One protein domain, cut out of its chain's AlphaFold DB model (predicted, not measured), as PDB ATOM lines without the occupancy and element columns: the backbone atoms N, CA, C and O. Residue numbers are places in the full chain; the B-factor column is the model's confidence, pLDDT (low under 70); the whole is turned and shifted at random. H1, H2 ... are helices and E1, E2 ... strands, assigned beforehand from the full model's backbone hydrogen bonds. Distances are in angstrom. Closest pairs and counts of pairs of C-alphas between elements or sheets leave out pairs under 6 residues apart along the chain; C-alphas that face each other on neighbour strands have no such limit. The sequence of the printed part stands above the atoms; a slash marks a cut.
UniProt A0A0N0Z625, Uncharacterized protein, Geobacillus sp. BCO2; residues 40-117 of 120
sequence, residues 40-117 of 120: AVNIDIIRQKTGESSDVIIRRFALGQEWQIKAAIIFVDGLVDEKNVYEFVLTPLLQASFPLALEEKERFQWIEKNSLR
ATOM      1  N   ALA A  40     -20.822 -23.738  36.067       95.25
ATOM      2  CA  ALA A  40     -22.029 -22.931  36.229       95.25
ATOM      3  C   ALA A  40     -22.909 -23.460  37.373       95.25
ATOM      4  O   ALA A  40     -23.286 -22.686  38.248       95.25
ATOM      5  N   VAL A  41     -23.121 -24.780  37.418       95.81
ATOM      6  CA  VAL A  41     -23.893 -25.450  38.474       95.81
ATOM      7  C   VAL A  41     -23.255 -25.210  39.842       95.81
ATOM      8  O   VAL A  41     -23.947 -24.845  40.788       95.81
ATOM      9  N   ASN A  42     -21.929 -25.330  39.947       95.69
ATOM     10  CA  ASN A  42     -21.228 -25.081  41.211       95.69
ATOM     11  C   ASN A  42     -21.357 -23.624  41.680       95.69
ATOM     12  O   ASN A  42     -21.540 -23.376  42.869       95.69
ATOM     13  N   ILE A  43     -21.285 -22.656  40.761       96.00
ATOM     14  CA  ILE A  43     -21.459 -21.236  41.097       96.00
ATOM     15  C   ILE A  43     -22.873 -20.968  41.617       96.00
ATOM     16  O   ILE A  43     -23.025 -20.246  42.602       96.00
ATOM     17  N   ASP A  44     -23.888 -21.551  40.983       95.12
ATOM     18  CA  ASP A  44     -25.278 -21.365  41.397       95.12
ATOM     19  C   ASP A  44     -25.543 -22.008  42.767       95.12
ATOM     20  O   ASP A  44     -26.170 -21.383  43.623       95.12
ATOM     21  N   ILE A  45     -24.978 -23.194  43.032       94.00
ATOM     22  CA  ILE A  45     -25.027 -23.833  44.359       94.00
ATOM     23  C   ILE A  45     -24.401 -22.924  45.422       94.00
ATOM     24  O   ILE A  45     -24.985 -22.734  46.488       94.00
ATOM     25  N   ILE A  46     -23.224 -22.354  45.148       94.12
ATOM     26  CA  ILE A  46     -22.534 -21.482  46.106       94.12
ATOM     27  C   ILE A  46     -23.378 -20.243  46.399       94.12
ATOM     28  O   ILE A  46     -23.610 -19.948  47.567       94.12
ATOM     29  N   ARG A  47     -23.903 -19.574  45.366       93.75
ATOM     30  CA  ARG A  47     -24.771 -18.398  45.533       93.75
ATOM     31  C   ARG A  47     -25.995 -18.688  46.392       93.75
ATOM     32  O   ARG A  47     -26.273 -17.939  47.330       93.75
ATOM     33  N   GLN A  48     -26.676 -19.802  46.121       93.06
ATOM     34  CA  GLN A  48     -27.845 -20.227  46.888       93.06
ATOM     35  C   GLN A  48     -27.484 -20.533  48.345       93.06
ATOM     36  O   GLN A  48     -28.166 -20.063  49.256       93.06
ATOM     37  N   LYS A  49     -26.385 -21.261  48.585       91.50
ATOM     38  CA  LYS A  49     -25.922 -21.601  49.943       91.50
ATOM     39  C   LYS A  49     -25.482 -20.379  50.745       91.50
ATOM     40  O   LYS A  49     -25.629 -20.375  51.962       91.50
ATOM     41  N   THR A  50     -24.992 -19.337  50.080       92.81
ATOM     42  CA  THR A  50     -24.639 -18.062  50.718       92.81
ATOM     43  C   THR A  50     -25.806 -17.076  50.792       92.81
ATOM     44  O   THR A  50     -25.598 -15.915  51.139       92.81
ATOM     45  N   GLY A  51     -27.026 -17.502  50.442       93.19
ATOM     46  CA  GLY A  51     -28.225 -16.666  50.500       93.19
ATOM     47  C   GLY A  51     -28.193 -15.464  49.556       93.19
ATOM     48  O   GLY A  51     -28.758 -14.429  49.896       93.19
ATOM     49  N   GLU A  52     -27.504 -15.576  48.411       92.56
ATOM     50  CA  GLU A  52     -27.281 -14.471  47.459       92.56
ATOM     51  C   GLU A  52     -26.654 -13.227  48.121       92.56
ATOM     52  O   GLU A  52     -26.921 -12.091  47.726       92.56
ATOM     53  N   SER A  53     -25.826 -13.434  49.154       95.06
ATOM     54  CA  SER A  53     -25.142 -12.343  49.849       95.06
ATOM     55  C   SER A  53     -24.299 -11.503  48.885       95.06
ATOM     56  O   SER A  53     -23.503 -12.035  48.107       95.06
ATOM     57  N   SER A  54     -24.433 -10.179  48.988       92.44
ATOM     58  CA  SER A  54     -23.616  -9.212  48.246       92.44
ATOM     59  C   SER A  54     -22.141  -9.262  48.624       92.44
ATOM     60  O   SER A  54     -21.301  -8.846  47.830       92.44
ATOM     61  N   ASP A  55     -21.832  -9.782  49.811       93.69
ATOM     62  CA  ASP A  55     -20.459  -9.889  50.293       93.69
ATOM     63  C   ASP A  55     -19.710 -11.009  49.556       93.69
ATOM     64  O   ASP A  55     -18.487 -11.034  49.558       93.69
ATOM     65  N   VAL A  56     -20.405 -11.940  48.889       95.19
ATOM     66  CA  VAL A  56     -19.768 -13.030  48.138       95.19
ATOM     67  C   VAL A  56     -19.493 -12.590  46.704       95.19
ATOM     68  O   VAL A  56     -20.371 -12.568  45.837       95.19
ATOM     69  N   ILE A  57     -18.230 -12.293  46.423       94.38
ATOM     70  CA  ILE A  57     -17.767 -11.871  45.106       94.38
ATOM     71  C   ILE A  57     -17.345 -13.090  44.286       94.38
ATOM     72  O   ILE A  57     -16.483 -13.872  44.685       94.38
ATOM     73  N   ILE A  58     -17.926 -13.225  43.090       94.94
ATOM     74  CA  ILE A  58     -17.632 -14.306  42.137       94.94
ATOM     75  C   ILE A  58     -17.070 -13.704  40.850       94.94
ATOM     76  O   ILE A  58     -17.803 -13.101  40.061       94.94
ATOM     77  N   ARG A  59     -15.772 -13.899  40.603       92.69
ATOM     78  CA  ARG A  59     -15.075 -13.425  39.395       92.69
ATOM     79  C   ARG A  59     -14.841 -14.573  38.430       92.69
ATOM     80  O   ARG A  59     -14.062 -15.470  38.725       92.69
ATOM     81  N   ARG A  60     -15.499 -14.534  37.269       93.12
ATOM     82  CA  ARG A  60     -15.355 -15.533  36.196       93.12
ATOM     83  C   ARG A  60     -14.302 -15.086  35.186       93.12
ATOM     84  O   ARG A  60     -14.266 -13.914  34.821       93.12
ATOM     85  N   PHE A  61     -13.486 -16.017  34.713       89.69
ATOM     86  CA  PHE A  61     -12.444 -15.767  33.716       89.69
ATOM     87  C   PHE A  61     -12.132 -17.042  32.925       89.69
ATOM     88  O   PHE A  61     -12.650 -18.120  33.228       89.69
ATOM     89  N   ALA A  62     -11.310 -16.910  31.887       86.94
ATOM     90  CA  ALA A  62     -10.832 -18.027  31.089       86.94
ATOM     91  C   ALA A  62      -9.320 -18.193  31.274       86.94
ATOM     92  O   ALA A  62      -8.564 -17.224  31.207       86.94
ATOM     93  N   LEU A  63      -8.902 -19.427  31.529       82.94
ATOM     94  CA  LEU A  63      -7.516 -19.846  31.684       82.94
ATOM     95  C   LEU A  63      -6.963 -20.345  30.348       82.94
ATOM     96  O   LEU A  63      -7.580 -21.184  29.685       82.94
ATOM     97  N   GLY A  64      -5.758 -19.885  30.011       71.81
ATOM     98  CA  GLY A  64      -5.035 -20.294  28.813       71.81
ATOM     99  C   GLY A  64      -5.576 -19.636  27.550       71.81
ATOM    100  O   GLY A  64      -6.770 -19.704  27.260       71.81
ATOM    101  N   GLN A  65      -4.682 -19.040  26.760       67.06
ATOM    102  CA  GLN A  65      -5.067 -18.356  25.522       67.06
ATOM    103  C   GLN A  65      -5.770 -19.294  24.527       67.06
ATOM    104  O   GLN A  65      -6.740 -18.886  23.894       67.06
ATOM    105  N   GLU A  66      -5.334 -20.554  24.441       68.19
ATOM    106  CA  GLU A  66      -5.790 -21.494  23.408       68.19
ATOM    107  C   GLU A  66      -7.007 -22.342  23.818       68.19
ATOM    108  O   GLU A  66      -7.902 -22.553  23.006       68.19
ATOM    109  N   TRP A  67      -7.081 -22.806  25.072       67.31
ATOM    110  CA  TRP A  67      -8.151 -23.712  25.533       67.31
ATOM    111  C   TRP A  67      -9.359 -22.997  26.136       67.31
ATOM    112  O   TRP A  67     -10.414 -23.617  26.261       67.31
ATOM    113  N   GLN A  68      -9.212 -21.725  26.533       77.94
ATOM    114  CA  GLN A  68     -10.283 -20.917  27.128       77.94
ATOM    115  C   GLN A  68     -11.022 -21.654  28.262       77.94
ATOM    116  O   GLN A  68     -12.256 -21.699  28.313       77.94
ATOM    117  N   ILE A  69     -10.267 -22.276  29.174       84.62
ATOM    118  CA  ILE A  69     -10.838 -23.089  30.253       84.62
ATOM    119  C   ILE A  69     -11.585 -22.159  31.203       84.62
ATOM    120  O   ILE A  69     -10.989 -21.274  31.813       84.62
ATOM    121  N   LYS A  70     -12.894 -22.359  31.347       89.38
ATOM    122  CA  LYS A  70     -13.721 -21.533  32.231       89.38
ATOM    123  C   LYS A  70     -13.322 -21.773  33.686       89.38
ATOM    124  O   LYS A  70     -13.324 -22.911  34.146       89.38
ATOM    125  N   ALA A  71     -13.034 -20.696  34.404       90.31
ATOM    126  CA  ALA A  71     -12.667 -20.705  35.812       90.31
ATOM    127  C   ALA A  71     -13.391 -19.582  36.569       90.31
ATOM    128  O   ALA A  71     -13.903 -18.626  35.973       90.31
ATOM    129  N   ALA A  72     -13.443 -19.701  37.894       93.25
ATOM    130  CA  ALA A  72     -13.944 -18.648  38.761       93.25
ATOM    131  C   ALA A  72     -13.147 -18.578  40.066       93.25
ATOM    132  O   ALA A  72     -12.769 -19.608  40.616       93.25
ATOM    133  N   ILE A  73     -12.922 -17.360  40.559       93.44
ATOM    134  CA  ILE A  73     -12.436 -17.086  41.914       93.44
ATOM    135  C   ILE A  73     -13.631 -16.592  42.729       93.44
ATOM    136  O   ILE A  73     -14.396 -15.745  42.262       93.44
ATOM    137  N   ILE A  74     -13.785 -17.139  43.932       94.75
ATOM    138  CA  ILE A  74     -14.881 -16.838  44.853       94.75
ATOM    139  C   ILE A  74     -14.266 -16.413  46.183       94.75
ATOM    140  O   ILE A  74     -13.415 -17.126  46.714       94.75
ATOM    141  N   PHE A  75     -14.669 -15.258  46.699       94.00
ATOM    142  CA  PHE A  75     -14.186 -14.723  47.971       94.00
ATOM    143  C   PHE A  75     -15.251 -13.860  48.644       94.00
ATOM    144  O   PHE A  75     -16.240 -13.491  48.017       94.00
ATOM    145  N   VAL A  76     -15.037 -13.548  49.921       94.69
ATOM    146  CA  VAL A  76     -15.918 -12.674  50.699       94.69
ATOM    147  C   VAL A  76     -15.273 -11.297  50.831       94.69
ATOM    148  O   VAL A  76     -14.118 -11.194  51.254       94.69
ATOM    149  N   ASP A  77     -16.008 -10.256  50.458       91.12
ATOM    150  CA  ASP A  77     -15.594  -8.866  50.598       91.12
ATOM    151  C   ASP A  77     -15.359  -8.516  52.074       91.12
ATOM    152  O   ASP A  77     -16.044  -8.998  52.976       91.12
ATOM    153  N   GLY A  78     -14.317  -7.736  52.335       91.44
ATOM    154  CA  GLY A  78     -13.866  -7.416  53.689       91.44
ATOM    155  C   GLY A  78     -13.139  -8.544  54.441       91.44
ATOM    156  O   GLY A  78     -12.530  -8.260  55.471       91.44
ATOM    157  N   LEU A  79     -13.135  -9.792  53.944       94.12
ATOM    158  CA  LEU A  79     -12.327 -10.891  54.513       94.12
ATOM    159  C   LEU A  79     -11.008 -11.126  53.772       94.12
ATOM    160  O   LEU A  79     -10.122 -11.809  54.288       94.12
ATOM    161  N   VAL A  80     -10.873 -10.574  52.570       90.50
ATOM    162  CA  VAL A  80      -9.664 -10.678  51.751       90.50
ATOM    163  C   VAL A  80      -9.199  -9.296  51.315       90.50
ATOM    164  O   VAL A  80     -10.003  -8.389  51.114       90.50
ATOM    165  N   ASP A  81      -7.891  -9.144  51.118       92.75
ATOM    166  CA  ASP A  81      -7.348  -7.985  50.415       92.75
ATOM    167  C   ASP A  81      -7.501  -8.214  48.906       92.75
ATOM    168  O   ASP A  81      -6.806  -9.043  48.311       92.75
ATOM    169  N   GLU A  82      -8.432  -7.488  48.288       88.44
ATOM    170  CA  GLU A  82      -8.735  -7.610  46.863       88.44
ATOM    171  C   GLU A  82      -7.501  -7.381  45.979       88.44
ATOM    172  O   GLU A  82      -7.349  -8.055  44.955       88.44
ATOM    173  N   LYS A  83      -6.589  -6.480  46.377       90.69
ATOM    174  CA  LYS A  83      -5.361  -6.225  45.610       90.69
ATOM    175  C   LYS A  83      -4.481  -7.459  45.599       90.69
ATOM    176  O   LYS A  83      -4.026  -7.864  44.535       90.69
ATOM    177  N   ASN A  84      -4.330  -8.112  46.748       91.19
ATOM    178  CA  ASN A  84      -3.545  -9.338  46.840       91.19
ATOM    179  C   ASN A  84      -4.195 -10.483  46.053       91.19
ATOM    180  O   ASN A  84      -3.498 -11.223  45.362       91.19
ATOM    181  N   VAL A  85      -5.527 -10.611  46.088       89.38
ATOM    182  CA  VAL A  85      -6.241 -11.589  45.246       89.38
ATOM    183  C   VAL A  85      -5.981 -11.311  43.761       89.38
ATOM    184  O   VAL A  85      -5.737 -12.231  42.981       89.38
ATOM    185  N   TYR A  86      -6.004 -10.048  43.347       89.06
ATOM    186  CA  TYR A  86      -5.755  -9.681  41.959       89.06
ATOM    187  C   TYR A  86      -4.300  -9.932  41.526       89.06
ATOM    188  O   TYR A  86      -4.065 -10.547  40.481       89.06
ATOM    189  N   GLU A  87      -3.331  -9.474  42.314       89.12
ATOM    190  CA  GLU A  87      -1.903  -9.519  41.978       89.12
ATOM    191  C   GLU A  87      -1.317 -10.926  42.099       89.12
ATOM    192  O   GLU A  87      -0.582 -11.352  41.212       89.12
ATOM    193  N   PHE A  88      -1.677 -11.674  43.145       87.81
ATOM    194  CA  PHE A  88      -1.045 -12.962  43.450       87.81
ATOM    195  C   PHE A  88      -1.871 -14.179  43.034       87.81
ATOM    196  O   PHE A  88      -1.329 -15.280  42.958       87.81
ATOM    197  N   VAL A  89      -3.165 -14.009  42.742       88.00
ATOM    198  CA  VAL A  89      -4.030 -15.119  42.307       88.00
ATOM    199  C   VAL A  89      -4.504 -14.917  40.875       88.00
ATOM    200  O   VAL A  89      -4.213 -15.744  40.015       88.00
ATOM    201  N   LEU A  90      -5.210 -13.821  40.576       88.06
ATOM    202  CA  LEU A  90      -5.840 -13.651  39.263       88.06
ATOM    203  C   LEU A  90      -4.813 -13.412  38.146       88.06
ATOM    204  O   LEU A  90      -4.875 -14.077  37.112       88.06
ATOM    205  N   THR A  91      -3.872 -12.485  38.339       87.31
ATOM    206  CA  THR A  91      -2.870 -12.137  37.317       87.31
ATOM    207  C   THR A  91      -2.020 -13.341  36.888       87.31
ATOM    208  O   THR A  91      -1.970 -13.609  35.683       87.31
ATOM    209  N   PRO A  92      -1.426 -14.129  37.809       85.56
ATOM    210  CA  PRO A  92      -0.641 -15.307  37.439       85.56
ATOM    211  C   PRO A  92      -1.476 -16.351  36.699       85.56
ATOM    212  O   PRO A  92      -1.035 -16.910  35.697       85.56
ATOM    213  N   LEU A  93      -2.723 -16.564  37.132       83.88
ATOM    214  CA  LEU A  93      -3.645 -17.493  36.483       83.88
ATOM    215  C   LEU A  93      -3.982 -17.074  35.045       83.88
ATOM    216  O   LEU A  93      -3.998 -17.922  34.156       83.88
ATOM    217  N   LEU A  94      -4.200 -15.784  34.790       83.88
ATOM    218  CA  LEU A  94      -4.452 -15.272  33.438       83.88
ATOM    219  C   LEU A  94      -3.217 -15.354  32.530       83.88
ATOM    220  O   LEU A  94      -3.353 -15.567  31.326       83.88
ATOM    221  N   GLN A  95      -2.023 -15.179  33.096       82.25
ATOM    222  CA  GLN A  95      -0.754 -15.254  32.366       82.25
ATOM    223  C   GLN A  95      -0.250 -16.692  32.180       82.25
ATOM    224  O   GLN A  95       0.647 -16.931  31.369       82.25
ATOM    225  N   ALA A  96      -0.820 -17.657  32.901       74.69
ATOM    226  CA  ALA A  96      -0.429 -19.049  32.803       74.69
ATOM    227  C   ALA A  96      -0.713 -19.613  31.401       74.69
ATOM    228  O   ALA A  96      -1.846 -19.627  30.911       74.69
ATOM    229  N   SER A  97       0.343 -20.124  30.767       69.62
ATOM    230  CA  SER A  97       0.265 -20.841  29.496       69.62
ATOM    231  C   SER A  97       0.257 -22.342  29.752       69.62
ATOM    232  O   SER A  97       1.244 -22.897  30.231       69.62
ATOM    233  N   PHE A  98      -0.842 -23.010  29.410       69.94
ATOM    234  CA  PHE A  98      -1.001 -24.448  29.624       69.94
ATOM    235  C   PHE A  98      -0.486 -25.236  28.417       69.94
ATOM    236  O   PHE A  98      -0.906 -24.952  27.294       69.94
ATOM    237  N   PRO A  99       0.382 -26.245  28.611       65.00
ATOM    238  CA  PRO A  99       0.779 -27.122  27.520       65.00
ATOM    239  C   PRO A  99      -0.439 -27.878  26.972       65.00
ATOM    240  O   PRO A  99      -1.143 -28.561  27.717       65.00
ATOM    241  N   LEU A 100      -0.652 -27.790  25.657       61.47
ATOM    242  CA  LEU A 100      -1.756 -28.433  24.929       61.47
ATOM    243  C   LEU A 100      -1.826 -29.961  25.122       61.47
ATOM    244  O   LEU A 100      -2.883 -30.553  24.955       61.47
ATOM    245  N   ALA A 101      -0.707 -30.604  25.456       63.47
ATOM    246  CA  ALA A 101      -0.596 -32.060  25.535       63.47
ATOM    247  C   ALA A 101      -0.957 -32.658  26.908       63.47
ATOM    248  O   ALA A 101      -0.863 -33.871  27.067       63.47
ATOM    249  N   LEU A 102      -1.332 -31.843  27.902       65.56
ATOM    250  CA  LEU A 102      -1.640 -32.357  29.239       65.56
ATOM    251  C   LEU A 102      -3.034 -32.976  29.296       65.56
ATOM    252  O   LEU A 102      -4.036 -32.319  28.976       65.56
ATOM    253  N   GLU A 103      -3.085 -34.213  29.789       68.19
ATOM    254  CA  GLU A 103      -4.335 -34.862  30.157       68.19
ATOM    255  C   GLU A 103      -5.066 -34.046  31.234       68.19
ATOM    256  O   GLU A 103      -4.467 -33.328  32.040       68.19
ATOM    257  N   GLU A 104      -6.394 -34.158  31.263       66.19
ATOM    258  CA  GLU A 104      -7.257 -33.379  32.158       66.19
ATOM    259  C   GLU A 104      -6.851 -33.507  33.638       66.19
ATOM    260  O   GLU A 104      -6.802 -32.510  34.359       66.19
ATOM    261  N   LYS A 105      -6.456 -34.713  34.069       70.12
ATOM    262  CA  LYS A 105      -6.002 -34.986  35.444       70.12
ATOM    263  C   LYS A 105      -4.693 -34.286  35.807       70.12
ATOM    264  O   LYS A 105      -4.513 -33.875  36.951       70.12
ATOM    265  N   GLU A 106      -3.784 -34.140  34.853       75.62
ATOM    266  CA  GLU A 106      -2.463 -33.544  35.079       75.62
ATOM    267  C   GLU A 106      -2.523 -32.015  35.048       75.62
ATOM    268  O   GLU A 106      -1.689 -31.331  35.644       75.62
ATOM    269  N   ARG A 107      -3.551 -31.463  34.396       74.25
ATOM    270  CA  ARG A 107      -3.738 -30.023  34.231       74.25
ATOM    271  C   ARG A 107      -3.938 -29.296  35.559       74.25
ATOM    272  O   ARG A 107      -3.340 -28.241  35.758       74.25
ATOM    273  N   PHE A 108      -4.731 -29.859  36.474       73.88
ATOM    274  CA  PHE A 108      -4.938 -29.266  37.800       73.88
ATOM    275  C   PHE A 108      -3.636 -29.234  38.612       73.88
ATOM    276  O   PHE A 108      -3.254 -28.186  39.129       73.88
ATOM    277  N   GLN A 109      -2.903 -30.355  38.639       76.88
ATOM    278  CA  GLN A 109      -1.609 -30.440  39.325       76.88
ATOM    279  C   GLN A 109      -0.585 -29.459  38.740       76.88
ATOM    280  O   GLN A 109       0.216 -28.871  39.466       76.88
ATOM    281  N   TRP A 110      -0.621 -29.255  37.423       75.00
ATOM    282  CA  TRP A 110       0.227 -28.278  36.756       75.00
ATOM    283  C   TRP A 110      -0.124 -26.840  37.164       75.00
ATOM    284  O   TRP A 110       0.783 -26.067  37.474       75.00
ATOM    285  N   ILE A 111      -1.419 -26.485  37.214       72.81
ATOM    286  CA  ILE A 111      -1.887 -25.157  37.658       72.81
ATOM    287  C   ILE A 111      -1.384 -24.855  39.072       72.81
ATOM    288  O   ILE A 111      -0.775 -23.806  39.289       72.81
ATOM    289  N   GLU A 112      -1.600 -25.780  40.008       70.69
ATOM    290  CA  GLU A 112      -1.196 -25.625  41.410       70.69
ATOM    291  C   GLU A 112       0.316 -25.397  41.532       70.69
ATOM    292  O   GLU A 112       0.777 -24.485  42.222       70.69
ATOM    293  N   LYS A 113       1.105 -26.197  40.811       70.81
ATOM    294  CA  LYS A 113       2.562 -26.204  40.947       70.81
ATOM    295  C   LYS A 113       3.250 -25.044  40.231       70.81
ATOM    296  O   LYS A 113       4.270 -24.565  40.725       70.81
ATOM    297  N   ASN A 114       2.726 -24.608  39.086       69.00
ATOM    298  CA  ASN A 114       3.428 -23.671  38.208       69.00
ATOM    299  C   ASN A 114       2.834 -22.261  38.219       69.00
ATOM    300  O   ASN A 114       3.579 -21.309  38.009       69.00
ATOM    301  N   SER A 115       1.533 -22.107  38.485       63.56
ATOM    302  CA  SER A 115       0.891 -20.788  38.455       63.56
ATOM    303  C   SER A 115       1.008 -20.051  39.795       63.56
ATOM    304  O   SER A 115       1.354 -18.873  39.831       63.56
ATOM    305  N   LEU A 116       0.841 -20.763  40.917       59.47
ATOM    306  CA  LEU A 116       0.846 -20.165  42.263       59.47
ATOM    307  C   LEU A 116       2.246 -19.968  42.865       59.47
ATOM    308  O   LEU A 116       2.395 -19.270  43.862       59.47
ATOM    309  N   ARG A 117       3.290 -20.559  42.269       56.84
ATOM    310  CA  ARG A 117       4.679 -20.389  42.733       56.84
ATOM    311  C   ARG A 117       5.378 -19.151  42.187       56.84
ATOM    312  O   ARG A 117       6.362 -18.740  42.780       56.84
TER     313      ARG A 117
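Overview. This is residues 40 to 117 of the 120 residues of an uncharacterized protein of Geobacillus sp. BCO2 (UniProt A0A0N0Z625). What is the main picture? A long, twisted two-strand hairpin, E1 and E2, runs through the middle, with H1 along one side and H2 along the other. H3 is set off from the hairpin and comes close to H2 alone. What is it made of? The printed part has 78 residues with three named helices and two named strands, in the order H1, E1, E2, H2, H3; the class is mixed, and the sheet, order E1, E2, is antiparallel. How large is it? It is only just loose, close to compact, with a radius of gyration of the C-alphas of 14.0 A and spans of 40 by 28 by 19 A.

Along the chain. Where do the first elements lie? H1, residues 40 to 49, spans 14.3 A from C-alpha 40 at (-22.029, -22.931, 36.229). E1, residues 56 to 63, spans 21.6 A, and E2, residues 69 to 76, 23.5 A. What follows? H2, residues 82 to 95, spans 18.2 A; H3, residues 104 to 114, spans 15.7 A to C-alpha 114 at (3.428, -23.671, 38.208).

Arrangement. How do the strands pair? E1 and E2 form an antiparallel hairpin at 158 degrees, with N 57 and O 75 at 2.8 A, within hydrogen-bond range. What comes near it? The closest C-alphas of H1 and E1 are Arg 47 and Val 56, 7.8 A; those of E1 and H2 are Leu 63 and Leu 94, 5.8 A. H2 and H3 are close but not clearly touching, C-alphas of Leu 93 and Ile 111 at 8.0 A, at a steep tilt of 55 degrees, opposite ways. Are the helix backbones complete? Every O i to N i+4 pair is within hydrogen-bond range in H1, 8 of 10 in H2 and 5 of 7 in H3.

Size, cuts and confidence. How far does it reach? The C-alphas farthest apart are Gly 51 and Ala 101, 40.3 A; the printed part has no cut and no long link. Where is confidence low? Residues 65 to 67, 97 to 104 and 114 to 117 are under 70.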